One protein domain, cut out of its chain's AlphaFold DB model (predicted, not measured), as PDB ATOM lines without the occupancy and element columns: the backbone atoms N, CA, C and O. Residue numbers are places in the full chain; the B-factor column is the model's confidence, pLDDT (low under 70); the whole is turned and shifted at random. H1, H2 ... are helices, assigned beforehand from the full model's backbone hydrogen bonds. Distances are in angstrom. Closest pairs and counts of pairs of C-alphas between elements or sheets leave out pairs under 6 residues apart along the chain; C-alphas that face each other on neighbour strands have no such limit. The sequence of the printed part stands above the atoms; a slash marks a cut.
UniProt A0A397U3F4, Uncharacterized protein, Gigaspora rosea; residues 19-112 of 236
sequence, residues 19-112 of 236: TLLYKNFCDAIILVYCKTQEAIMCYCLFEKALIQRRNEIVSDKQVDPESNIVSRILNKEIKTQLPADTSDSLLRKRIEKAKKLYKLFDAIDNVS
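This is residues 19 to 112 of the 236 residues of an uncharacterized protein of Gigaspora rosea (UniProt A0A397U3F4). Look first for one long helix, H1, crossed near its middle by H3, with H2 folding back over the last part of H1; residues 19 to 39 of H1 stick out as a free arm. The printed part has 94 residues with three named helices, H1, H2, H3 in chain order, and is all helix. It is loose, with a radius of gyration of the C-alphas of 17.9 A, and flat, spanning 64 by 38 by 16 A.

Find C-alpha 19 at (167.609, 112.309, 123.206); from there H1, residues 19 to 61, runs 63.0 A. H2 is residues 68 to 81, 20.5 A. H3, residues 88 to 108, 30.4 A, ends at (130.822, 122.447, 128.791).

H3 touches H1, about perpendicular at 81 degrees; the closest C-alphas, Tyr 43 and Ala 98, are 4.6 A apart. H2 touches H1, opposite ways at a steep tilt of 52 degrees; the closest C-alphas, Ile 57 and Val 70, are 6.5 A apart. H2 and H3 are near each other. Every O i to N i+4 pair is within hydrogen-bond range in H1 and H3, 9 of 10 in H2.

The printed part has no cut, and both links are short. Look for pLDDT under 70 at residues 23 to 24, 26 to 34 and 109 to 112.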
ATOM      1  N   THR A  19     168.251 111.073 123.674       78.19
ATOM      2  CA  THR A  19     167.609 112.309 123.206       78.19
ATOM      3  C   THR A  19     166.679 112.040 122.025       78.19
ATOM      4  O   THR A  19     165.542 112.505 122.026       78.19
ATOM      5  N   LEU A  20     167.129 111.247 121.047       76.69
ATOM      6  CA  LEU A  20     166.299 110.839 119.911       76.69
ATOM      7  C   LEU A  20     165.109 109.984 120.364       76.69
ATOM      8  O   LEU A  20     163.986 110.212 119.926       76.69
ATOM      9  N   LEU A  21     165.337 109.029 121.272       74.19
ATOM     10  CA  LEU A  21     164.267 108.177 121.798       74.19
ATOM     11  C   LEU A  21     163.203 108.980 122.555       74.19
ATOM     12  O   LEU A  21     162.012 108.749 122.360       74.19
ATOM     13  N   TYR A  22     163.624 109.935 123.386       72.69
ATOM     14  CA  TYR A  22     162.710 110.809 124.113       72.69
ATOM     15  C   TYR A  22     161.891 111.688 123.162       72.69
ATOM     16  O   TYR A  22     160.681 111.808 123.337       72.69
ATOM     17  N   LYS A  23     162.518 112.238 122.112       69.19
ATOM     18  CA  LYS A  23     161.800 113.001 121.084       69.19
ATOM     19  C   LYS A  23     160.720 112.151 120.407       69.19
ATOM     20  O   LYS A  23     159.561 112.546 120.404       69.19
ATOM     21  N   ASN A  24     161.076 110.956 119.933       67.25
ATOM     22  CA  ASN A  24     160.120 110.052 119.286       67.25
ATOM     23  C   ASN A  24     158.952 109.677 120.215       67.25
ATOM     24  O   ASN A  24     157.820 109.524 119.764       67.25
ATOM     25  N   PHE A  25     159.220 109.526 121.515       71.88
ATOM     26  CA  PHE A  25     158.189 109.279 122.518       71.88
ATOM     27  C   PHE A  25     157.225 110.466 122.664       71.88
ATOM     28  O   PHE A  25     156.011 110.265 122.650       71.88
ATOM     29  N   CYS A  26     157.743 111.694 122.761       61.91
ATOM     30  CA  CYS A  26     156.914 112.899 122.802       61.91
ATOM     31  C   CYS A  26     156.071 113.054 121.530       61.91
ATOM     32  O   CYS A  26     154.864 113.271 121.633       61.91
ATOM     33  N   ASP A  27     156.675 112.867 120.355       60.97
ATOM     34  CA  ASP A  27     155.985 112.955 119.064       60.97
ATOM     35  C   ASP A  27     154.836 111.930 118.982       60.97
ATOM     36  O   ASP A  27     153.729 112.253 118.549       60.97
ATOM     37  N   ALA A  28     155.053 110.709 119.485       65.44
ATOM     38  CA  ALA A  28     154.016 109.682 119.551       65.44
ATOM     39  C   ALA A  28     152.859 110.059 120.496       65.44
ATOM     40  O   ALA A  28     151.698 109.823 120.160       65.44
ATOM     41  N   ILE A  29     153.145 110.662 121.656       67.38
ATOM     42  CA  ILE A  29     152.105 111.145 122.582       67.38
ATOM     43  C   ILE A  29     151.259 112.233 121.923       67.38
ATOM     44  O   ILE A  29     150.029 112.166 121.977       67.38
ATOM     45  N   ILE A  30     151.910 113.218 121.301       62.00
ATOM     46  CA  ILE A  30     151.232 114.330 120.625       62.00
ATOM     47  C   ILE A  30     150.343 113.784 119.511       62.00
ATOM     48  O   ILE A  30     149.165 114.130 119.439       62.00
ATOM     49  N   LEU A  31     150.860 112.858 118.700       68.25
ATOM     50  CA  LEU A  31     150.088 112.218 117.642       68.25
ATOM     51  C   LEU A  31     148.833 111.526 118.192       68.25
ATOM     52  O   LEU A  31     147.740 111.735 117.668       68.25
ATOM     53  N   VAL A  32     148.956 110.737 119.264       68.25
ATOM     54  CA  VAL A  32     147.808 110.059 119.894       68.25
ATOM     55  C   VAL A  32     146.791 111.065 120.428       68.25
ATOM     56  O   VAL A  32     145.584 110.863 120.263       68.25
ATOM     57  N   TYR A  33     147.254 112.154 121.042       62.84
ATOM     58  CA  TYR A  33     146.383 113.222 121.517       62.84
ATOM     59  C   TYR A  33     145.610 113.863 120.359       62.84
ATOM     60  O   TYR A  33     144.380 113.896 120.401       62.84
ATOM     61  N   CYS A  34     146.299 114.273 119.289       62.38
ATOM     62  CA  CYS A  34     145.680 114.846 118.094       62.38
ATOM     63  C   CYS A  34     144.657 113.888 117.477       62.38
ATOM     64  O   CYS A  34     143.518 114.277 117.240       62.38
ATOM     65  N   LYS A  35     145.001 112.603 117.319       71.88
ATOM     66  CA  LYS A  35     144.066 111.593 116.797       71.88
ATOM     67  C   LYS A  35     142.855 111.371 117.696       71.88
ATOM     68  O   LYS A  35     141.756 111.130 117.203       71.88
ATOM     69  N   THR A  36     143.026 111.489 119.009       75.75
ATOM     70  CA  THR A  36     141.909 111.413 119.956       75.75
ATOM     71  C   THR A  36     140.981 112.620 119.814       75.75
ATOM     72  O   THR A  36     139.764 112.443 119.775       75.75
ATOM     73  N   GLN A  37     141.539 113.826 119.684       72.56
ATOM     74  CA  GLN A  37     140.773 115.056 119.458       72.56
ATOM     75  C   GLN A  37     140.024 115.022 118.120       72.56
ATOM     76  O   GLN A  37     138.821 115.268 118.094       72.56
ATOM     77  N   GLU A  38     140.693 114.625 117.032       74.00
ATOM     78  CA  GLU A  38     140.072 114.417 115.717       74.00
ATOM     79  C   GLU A  38     138.883 113.450 115.818       74.00
ATOM     80  O   GLU A  38     137.786 113.751 115.351       74.00
ATOM     81  N   ALA A  39     139.062 112.307 116.491       78.19
ATOM     82  CA  ALA A  39     137.995 111.327 116.649       78.19
ATOM     83  C   ALA A  39     136.790 111.898 117.414       78.19
ATOM     84  O   ALA A  39     135.648 111.680 117.005       78.19
ATOM     85  N   ILE A  40     137.025 112.627 118.510       80.62
ATOM     86  CA  ILE A  40     135.968 113.306 119.277       80.62
ATOM     87  C   ILE A  40     135.232 114.314 118.389       80.62
ATOM     88  O   ILE A  40     134.001 114.304 118.352       80.62
ATOM     89  N   MET A  41     135.973 115.121 117.629       80.06
ATOM     90  CA  MET A  41     135.410 116.106 116.707       80.06
ATOM     91  C   MET A  41     134.506 115.443 115.662       80.06
ATOM     92  O   MET A  41     133.378 115.887 115.453       80.06
ATOM     93  N   CYS A  42     134.941 114.329 115.068       83.19
ATOM     94  CA  CYS A  42     134.122 113.565 114.127       83.19
ATOM     95  C   CYS A  42     132.809 113.077 114.756       83.19
ATOM     96  O   CYS A  42     131.765 113.147 114.110       83.19
ATOM     97  N   TYR A  43     132.826 112.615 116.012       87.25
ATOM     98  CA  TYR A  43     131.601 112.229 116.720       87.25
ATOM     99  C   TYR A  43     130.655 113.418 116.929       87.25
ATOM    100  O   TYR A  43     129.452 113.276 116.710       87.25
ATOM    101  N   CYS A  44     131.177 114.583 117.320       84.94
ATOM    102  CA  CYS A  44     130.367 115.786 117.527       84.94
ATOM    103  C   CYS A  44     129.762 116.306 116.217       84.94
ATOM    104  O   CYS A  44     128.565 116.585 116.163       84.94
ATOM    105  N   LEU A  45     130.558 116.373 115.145       84.44
ATOM    106  CA  LEU A  45     130.086 116.754 113.811       84.44
ATOM    107  C   LEU A  45     129.017 115.789 113.294       84.44
ATOM    108  O   LEU A  45     128.000 116.228 112.755       84.44
ATOM    109  N   PHE A  46     129.218 114.487 113.504       88.00
ATOM    110  CA  PHE A  46     128.237 113.479 113.128       88.00
ATOM    111  C   PHE A  46     126.911 113.690 113.867       88.00
ATOM    112  O   PHE A  46     125.879 113.805 113.213       88.00
ATOM    113  N   GLU A  47     126.914 113.832 115.198       91.62
ATOM    114  CA  GLU A  47     125.674 114.085 115.950       91.62
ATOM    115  C   GLU A  47     125.006 115.404 115.542       91.62
ATOM    116  O   GLU A  47     123.785 115.449 115.401       91.62
ATOM    117  N   LYS A  48     125.778 116.467 115.284       88.06
ATOM    118  CA  LYS A  48     125.239 117.749 114.808       88.06
ATOM    119  C   LYS A  48     124.480 117.587 113.489       88.06
ATOM    120  O   LYS A  48     123.353 118.071 113.369       88.06
ATOM    121  N   ALA A  49     125.055 116.856 112.533       89.00
ATOM    122  CA  ALA A  49     124.391 116.533 111.272       89.00
ATOM    123  C   ALA A  49     123.125 115.684 111.492       89.00
ATOM    124  O   ALA A  49     122.095 115.934 110.867       89.00
ATOM    125  N   LEU A  50     123.158 114.724 112.427       91.81
ATOM    126  CA  LEU A  50     121.983 113.925 112.792       91.81
ATOM    127  C   LEU A  50     120.859 114.771 113.396       91.81
ATOM    128  O   LEU A  50     119.695 114.563 113.057       91.81
ATOM    129  N   ILE A  51     121.189 115.712 114.283       91.12
ATOM    130  CA  ILE A  51     120.229 116.645 114.885       91.12
ATOM    131  C   ILE A  51     119.612 117.528 113.802       91.12
ATOM    132  O   ILE A  51     118.388 117.642 113.735       91.12
ATOM    133  N   GLN A  52     120.436 118.102 112.924       91.44
ATOM    134  CA  GLN A  52     119.958 118.916 111.811       91.44
ATOM    135  C   GLN A  52     118.996 118.119 110.920       91.44
ATOM    136  O   GLN A  52     117.864 118.548 110.695       91.44
ATOM    137  N   ARG A  53     119.395 116.915 110.495       93.62
ATOM    138  CA  ARG A  53     118.562 116.074 109.633       93.62
ATOM    139  C   ARG A  53     117.271 115.627 110.319       93.62
ATOM    140  O   ARG A  53     116.223 115.550 109.681       93.62
ATOM    141  N   ARG A  54     117.312 115.367 111.630       93.19
ATOM    142  CA  ARG A  54     116.115 115.080 112.434       93.19
ATOM    143  C   ARG A  54     115.119 116.240 112.365       93.19
ATOM    144  O   ARG A  54     113.938 115.993 112.142       93.19
ATOM    145  N   ASN A  55     115.595 117.474 112.511       91.56
ATOM    146  CA  ASN A  55     114.755 118.672 112.455       91.56
ATOM    147  C   ASN A  55     114.137 118.876 111.062       91.56
ATOM    148  O   ASN A  55     112.961 119.220 110.963       91.56
ATOM    149  N   GLU A  56     114.892 118.598 109.997       93.50
ATOM    150  CA  GLU A  56     114.380 118.617 108.619       93.50
ATOM    151  C   GLU A  56     113.251 117.592 108.424       93.50
ATOM    152  O   GLU A  56     112.178 117.943 107.947       93.50
ATOM    153  N   ILE A  57     113.430 116.344 108.880       92.62
ATOM    154  CA  ILE A  57     112.393 115.299 108.781       92.62
ATOM    155  C   ILE A  57     111.124 115.692 109.548       92.62
ATOM    156  O   ILE A  57     110.013 115.463 109.064       92.62
ATOM    157  N   VAL A  58     111.281 116.256 110.748       93.81
ATOM    158  CA  VAL A  58     110.171 116.751 111.577       93.81
ATOM    159  C   VAL A  58     109.385 117.826 110.837       93.81
ATOM    160  O   VAL A  58     108.157 117.755 110.786       93.81
ATOM    161  N   SER A  59     110.091 118.775 110.218       93.50
ATOM    162  CA  SER A  59     109.487 119.844 109.425       93.50
ATOM    163  C   SER A  59     108.768 119.299 108.185       93.50
ATOM    164  O   SER A  59     107.590 119.597 107.987       93.50
ATOM    165  N   ASP A  60     109.425 118.433 107.410       92.81
ATOM    166  CA  ASP A  60     108.902 117.871 106.158       92.81
ATOM    167  C   ASP A  60     107.672 116.987 106.368       92.81
ATOM    168  O   ASP A  60     106.734 116.981 105.567       92.81
ATOM    169  N   LYS A  61     107.697 116.163 107.420       90.06
ATOM    170  CA  LYS A  61     106.642 115.180 107.692       90.06
ATOM    171  C   LYS A  61     105.559 115.713 108.625       90.06
ATOM    172  O   LYS A  61     104.559 115.020 108.785       90.06
ATOM    173  N   GLN A  62     105.745 116.899 109.212       88.81
ATOM    174  CA  GLN A  62     104.867 117.469 110.241       88.81
ATOM    175  C   GLN A  62     104.535 116.445 111.338       88.81
ATOM    176  O   GLN A  62     103.380 116.232 111.706       88.81
ATOM    177  N   VAL A  63     105.567 115.751 111.818       91.00
ATOM    178  CA  VAL A  63     105.458 114.739 112.874       91.00
ATOM    179  C   VAL A  63     106.106 115.243 114.150       91.00
ATOM    180  O   VAL A  63     106.998 116.082 114.115       91.00
ATOM    181  N   ASP A  64     105.682 114.683 115.277       88.88
ATOM    182  CA  ASP A  64     106.308 114.953 116.564       88.88
ATOM    183  C   ASP A  64     107.827 114.624 116.551       88.88
ATOM    184  O   ASP A  64     108.205 113.562 116.033       88.88
ATOM    185  N   PRO A  65     108.702 115.486 117.115       81.31
ATOM    186  CA  PRO A  65     110.152 115.275 117.143       81.31
ATOM    187  C   PRO A  65     110.610 113.998 117.848       81.31
ATOM    188  O   PRO A  65     111.659 113.450 117.500       81.31
ATOM    189  N   GLU A  66     109.838 113.512 118.819       85.00
ATOM    190  CA  GLU A  66     110.134 112.291 119.569       85.00
ATOM    191  C   GLU A  66     109.512 111.045 118.927       85.00
ATOM    192  O   GLU A  66     109.749 109.913 119.365       85.00
ATOM    193  N   SER A  67     108.766 111.214 117.832       88.50
ATOM    194  CA  SER A  67     108.146 110.103 117.129       88.50
ATOM    195  C   SER A  67     109.182 109.092 116.638       88.50
ATOM    196  O   SER A  67     110.139 109.397 115.918       88.50
ATOM    197  N   ASN A  68     108.919 107.816 116.924       88.69
ATOM    198  CA  ASN A  68     109.698 106.684 116.418       88.69
ATOM    199  C   ASN A  68     109.779 106.674 114.873       88.69
ATOM    200  O   ASN A  68     110.715 106.129 114.290       88.69
ATOM    201  N   ILE A  69     108.824 107.308 114.185       89.69
ATOM    202  CA  ILE A  69     108.841 107.461 112.725       89.69
ATOM    203  C   ILE A  69     110.087 108.228 112.267       89.69
ATOM    204  O   ILE A  69     110.768 107.770 111.349       89.69
ATOM    205  N   VAL A  70     110.434 109.327 112.944       91.00
ATOM    206  CA  VAL A  70     111.608 110.152 112.617       91.00
ATOM    207  C   VAL A  70     112.883 109.319 112.735       91.00
ATOM    208  O   VAL A  70     113.701 109.282 111.818       91.00
ATOM    209  N   SER A  71     113.003 108.560 113.828       87.56
ATOM    210  CA  SER A  71     114.154 107.684 114.077       87.56
ATOM    211  C   SER A  71     114.274 106.563 113.039       87.56
ATOM    212  O   SER A  71     115.380 106.219 112.627       87.56
ATOM    213  N   ARG A  72     113.155 105.987 112.581       89.44
ATOM    214  CA  ARG A  72     113.158 104.958 111.525       89.44
ATOM    215  C   ARG A  72     113.585 105.513 110.171       89.44
ATOM    216  O   ARG A  72     114.365 104.856 109.486       89.44
ATOM    217  N   ILE A  73     113.080 106.687 109.792       92.00
ATOM    218  CA  ILE A  73     113.444 107.350 108.533       92.00
ATOM    219  C   ILE A  73     114.934 107.681 108.545       92.00
ATOM    220  O   ILE A  73     115.657 107.242 107.654       92.00
ATOM    221  N   LEU A  74     115.397 108.358 109.598       91.56
ATOM    222  CA  LEU A  74     116.787 108.773 109.740       91.56
ATOM    223  C   LEU A  74     117.745 107.571 109.725       91.56
ATOM    224  O   LEU A  74     118.697 107.553 108.954       91.56
ATOM    225  N   ASN A  75     117.470 106.525 110.513       88.88
ATOM    226  CA  ASN A  75     118.324 105.332 110.542       88.88
ATOM    227  C   ASN A  75     118.361 104.604 109.192       88.88
ATOM    228  O   ASN A  75     119.403 104.072 108.817       88.88
ATOM    229  N   LYS A  76     117.242 104.578 108.458       90.12
ATOM    230  CA  LYS A  76     117.202 104.005 107.111       90.12
ATOM    231  C   LYS A  76     118.050 104.831 106.143       90.12
ATOM    232  O   LYS A  76     118.824 104.245 105.397       90.12
ATOM    233  N   GLU A  77     117.934 106.156 106.184       92.69
ATOM    234  CA  GLU A  77     118.708 107.077 105.346       92.69
ATOM    235  C   GLU A  77     120.215 106.940 105.604       92.69
ATOM    236  O   GLU A  77     120.978 106.697 104.672       92.69
ATOM    237  N   ILE A  78     120.641 106.967 106.870       90.00
ATOM    238  CA  ILE A  78     122.049 106.774 107.241       90.00
ATOM    239  C   ILE A  78     122.555 105.424 106.735       90.00
ATOM    240  O   ILE A  78     123.604 105.352 106.103       90.00
ATOM    241  N   LYS A  79     121.796 104.344 106.960       88.19
ATOM    242  CA  LYS A  79     122.202 102.997 106.546       88.19
ATOM    243  C   LYS A  79     122.402 102.879 105.033       88.19
ATOM    244  O   LYS A  79     123.260 102.115 104.614       88.19
ATOM    245  N   THR A  80     121.661 103.636 104.218       89.94
ATOM    246  CA  THR A  80     121.867 103.644 102.756       89.94
ATOM    247  C   THR A  80     123.160 104.325 102.311       89.94
ATOM    248  O   THR A  80     123.615 104.068 101.202       89.94
ATOM    249  N   GLN A  81     123.752 105.172 103.155       90.25
ATOM    250  CA  GLN A  81     124.994 105.896 102.865       90.25
ATOM    251  C   GLN A  81     126.234 105.209 103.458       90.25
ATOM    252  O   GLN A  81     127.357 105.636 103.205       90.25
ATOM    253  N   LEU A  82     126.042 104.162 104.266       86.88
ATOM    254  CA  LEU A  82     127.119 103.455 104.949       86.88
ATOM    255  C   LEU A  82     127.572 102.205 104.179       86.88
ATOM    256  O   LEU A  82     126.792 101.630 103.417       86.88
ATOM    257  N   PRO A  83     128.817 101.746 104.414       87.81
ATOM    258  CA  PRO A  83     129.309 100.473 103.897       87.81
ATOM    259  C   PRO A  83     128.378  99.301 104.237       87.81
ATOM    260  O   PRO A  83     127.831  99.231 105.342       87.81
ATOM    261  N   ALA A  84     128.208  98.372 103.289       84.12
ATOM    262  CA  ALA A  84     127.230  97.281 103.376       84.12
ATOM    263  C   ALA A  84     127.473  96.309 104.548       84.12
ATOM    264  O   ALA A  84     126.540  95.651 105.010       84.12
ATOM    265  N   ASP A  85     128.704  96.231 105.042       84.19
ATOM    266  CA  ASP A  85     129.131  95.440 106.199       84.19
ATOM    267  C   ASP A  85     128.815  96.113 107.550       84.19
ATOM    268  O   ASP A  85     128.952  95.494 108.609       84.19
ATOM    269  N   THR A  86     128.331  97.361 107.546       88.00
ATOM    270  CA  THR A  86     127.965  98.060 108.779       88.00
ATOM    271  C   THR A  86     126.731  97.424 109.414       88.00
ATOM    272  O   THR A  86     125.595  97.591 108.963       88.00
ATOM    273  N   SER A  87     126.943  96.715 110.521       88.75
ATOM    274  CA  SER A  87     125.847  96.134 111.296       88.75
ATOM    275  C   SER A  87     125.005  97.206 112.000       88.75
ATOM    276  O   SER A  87     125.510  98.227 112.478       88.75
ATOM    277  N   ASP A  88     123.703  96.939 112.145       85.75
ATOM    278  CA  ASP A  88     122.776  97.843 112.844       85.75
ATOM    279  C   ASP A  88     123.180  98.081 114.304       85.75
ATOM    280  O   ASP A  88     122.967  99.163 114.855       85.75
ATOM    281  N   SER A  89     123.774  97.074 114.948       87.81
ATOM    282  CA  SER A  89     124.250  97.177 116.326       87.81
ATOM    283  C   SER A  89     125.450  98.118 116.437       87.81
ATOM    284  O   SER A  89     125.498  98.932 117.362       87.81
ATOM    285  N   LEU A  90     126.387  98.062 115.484       87.81
ATOM    286  CA  LEU A  90     127.530  98.968 115.425       87.81
ATOM    287  C   LEU A  90     127.083 100.408 115.163       87.81
ATOM    288  O   LEU A  90     127.518 101.316 115.872       87.81
ATOM    289  N   LEU A  91     126.176 100.608 114.203       87.38
ATOM    290  CA  LEU A  91     125.616 101.925 113.906       87.38
ATOM    291  C   LEU A  91     124.963 102.544 115.147       87.38
ATOM    292  O   LEU A  91     125.292 103.667 115.526       87.38
ATOM    293  N   ARG A  92     124.107 101.786 115.844       87.88
ATOM    294  CA  ARG A  92     123.477 102.241 117.092       87.88
ATOM    295  C   ARG A  92     124.503 102.612 118.159       87.88
ATOM    296  O   ARG A  92     124.375 103.667 118.771       87.88
ATOM    297  N   LYS A  93     125.538 101.788 118.369       90.56
ATOM    298  CA  LYS A  93     126.616 102.090 119.330       90.56
ATOM    299  C   LYS A  93     127.326 103.405 118.991       90.56
ATOM    300  O   LYS A  93     127.615 104.184 119.896       90.56
ATOM    301  N   ARG A  94     127.596 103.657 117.705       89.56
ATOM    302  CA  ARG A  94     128.258 104.888 117.244       89.56
ATOM    303  C   ARG A  94     127.374 106.119 117.410       89.56
ATOM    304  O   ARG A  94     127.871 107.116 117.921       89.56
ATOM    305  N   ILE A  95     126.087 106.032 117.068       89.88
ATOM    306  CA  ILE A  95     125.115 107.118 117.283       89.88
ATOM    307  C   ILE A  95     125.001 107.446 118.777       89.88
ATOM    308  O   ILE A  95     125.124 108.599 119.170       89.88
ATOM    309  N   GLU A  96     124.850 106.441 119.644       89.69
ATOM    310  CA  GLU A  96     124.754 106.680 121.092       89.69
ATOM    311  C   GLU A  96     126.035 107.287 121.675       89.69
ATOM    312  O   GLU A  96     125.979 108.142 122.560       89.69
ATOM    313  N   LYS A  97     127.205 106.878 121.172       89.50
ATOM    314  CA  LYS A  97     128.480 107.492 121.557       89.50
ATOM    315  C   LYS A  97     128.563 108.949 121.088       89.50
ATOM    316  O   LYS A  97     128.933 109.798 121.894       89.50
ATOM    317  N   ALA A  98     128.179 109.228 119.843       89.19
ATOM    318  CA  ALA A  98     128.132 110.575 119.275       89.19
ATOM    319  C   ALA A  98     127.249 111.500 120.118       89.19
ATOM    320  O   ALA A  98     127.711 112.530 120.600       89.19
ATOM    321  N   LYS A  99     126.027 111.056 120.422       91.50
ATOM    322  CA  LYS A  99     125.067 111.761 121.274       91.50
ATOM    323  C   LYS A  99     125.604 112.071 122.669       91.50
ATOM    324  O   LYS A  99     125.390 113.168 123.178       91.50
ATOM    325  N   LYS A 100     126.278 111.114 123.316       89.69
ATOM    326  CA  LYS A 100     126.868 111.320 124.651       89.69
ATOM    327  C   LYS A 100     127.998 112.342 124.621       89.69
ATOM    328  O   LYS A 100     128.033 113.203 125.493       89.69
ATOM    329  N   LEU A 101     128.891 112.244 123.636       86.31
ATOM    330  CA  LEU A 101     129.991 113.191 123.468       86.31
ATOM    331  C   LEU A 101     129.452 114.586 123.161       86.31
ATOM    332  O   LEU A 101     129.777 115.518 123.882       86.31
ATOM    333  N   TYR A 102     128.552 114.711 122.186       87.44
ATOM    334  CA  TYR A 102     127.938 115.987 121.833       87.44
ATOM    335  C   TYR A 102     127.296 116.660 123.049       87.44
ATOM    336  O   TYR A 102     127.616 117.800 123.336       87.44
ATOM    337  N   LYS A 103     126.471 115.943 123.827       88.50
ATOM    338  CA  LYS A 103     125.864 116.491 125.053       88.50
ATOM    339  C   LYS A 103     126.886 116.933 126.097       88.50
ATOM    340  O   LYS A 103     126.632 117.894 126.810       88.50
ATOM    341  N   LEU A 104     127.989 116.197 126.238       86.19
ATOM    342  CA  LEU A 104     129.046 116.552 127.180       86.19
ATOM    343  C   LEU A 104     129.702 117.873 126.771       86.19
ATOM    344  O   LEU A 104     129.826 118.759 127.606       86.19
ATOM    345  N   PHE A 105     130.072 118.014 125.498       79.94
ATOM    346  CA  PHE A 105     130.716 119.226 124.988       79.94
ATOM    347  C   PHE A 105     129.746 120.411 124.896       79.94
ATOM    348  O   PHE A 105     130.089 121.501 125.325       79.94
ATOM    349  N   ASP A 106     128.502 120.193 124.472       80.50
ATOM    350  CA  ASP A 106     127.433 121.206 124.466       80.50
ATOM    351  C   ASP A 106     127.137 121.747 125.880       80.50
ATOM    352  O   ASP A 106     126.813 122.917 126.053       80.50
ATOM    353  N   ALA A 107     127.303 120.918 126.921       78.12
ATOM    354  CA  ALA A 107     127.150 121.341 128.316       78.12
ATOM    355  C   ALA A 107     128.376 122.075 128.887       78.12
ATOM    356  O   ALA A 107     128.228 122.872 129.813       78.12
ATOM    357  N   ILE A 108     129.577 121.778 128.383       70.00
ATOM    358  CA  ILE A 108     130.822 122.447 128.791       70.00
ATOM    359  C   ILE A 108     130.926 123.818 128.112       70.00
ATOM    360  O   ILE A 108     131.385 124.778 128.732       70.00
ATOM    361  N   ASP A 109     130.427 123.930 126.880       55.91
ATOM    362  CA  ASP A 109     130.672 125.059 126.003       55.91
ATOM    363  C   ASP A 109     129.380 125.764 125.560       55.91
ATOM    364  O   ASP A 109     128.762 125.435 124.554       55.91
ATOM    365  N   ASN A 110     129.089 126.893 126.211       48.78
ATOM    366  CA  ASN A 110     128.549 128.070 125.505       48.78
ATOM    367  C   ASN A 110     129.661 128.764 124.671       48.78
ATOM    368  O   ASN A 110     129.516 129.901 124.223       48.78
ATOM    369  N   VAL A 111     130.817 128.104 124.524       46.97
ATOM    370  CA  VAL A 111     131.948 128.502 123.697       46.97
ATOM    371  C   VAL A 111     131.703 127.910 122.318       46.97
ATOM    372  O   VAL A 111     131.776 126.706 122.098       46.97
ATOM    373  N   SER A 112     131.370 128.781 121.376       44.66
ATOM    374  CA  SER A 112     131.348 128.457 119.958       44.66
ATOM    375  C   SER A 112     132.711 127.887 119.556       44.66
ATOM    376  O   SER A 112     133.615 128.646 119.217       44.66
TER     377      SER A 112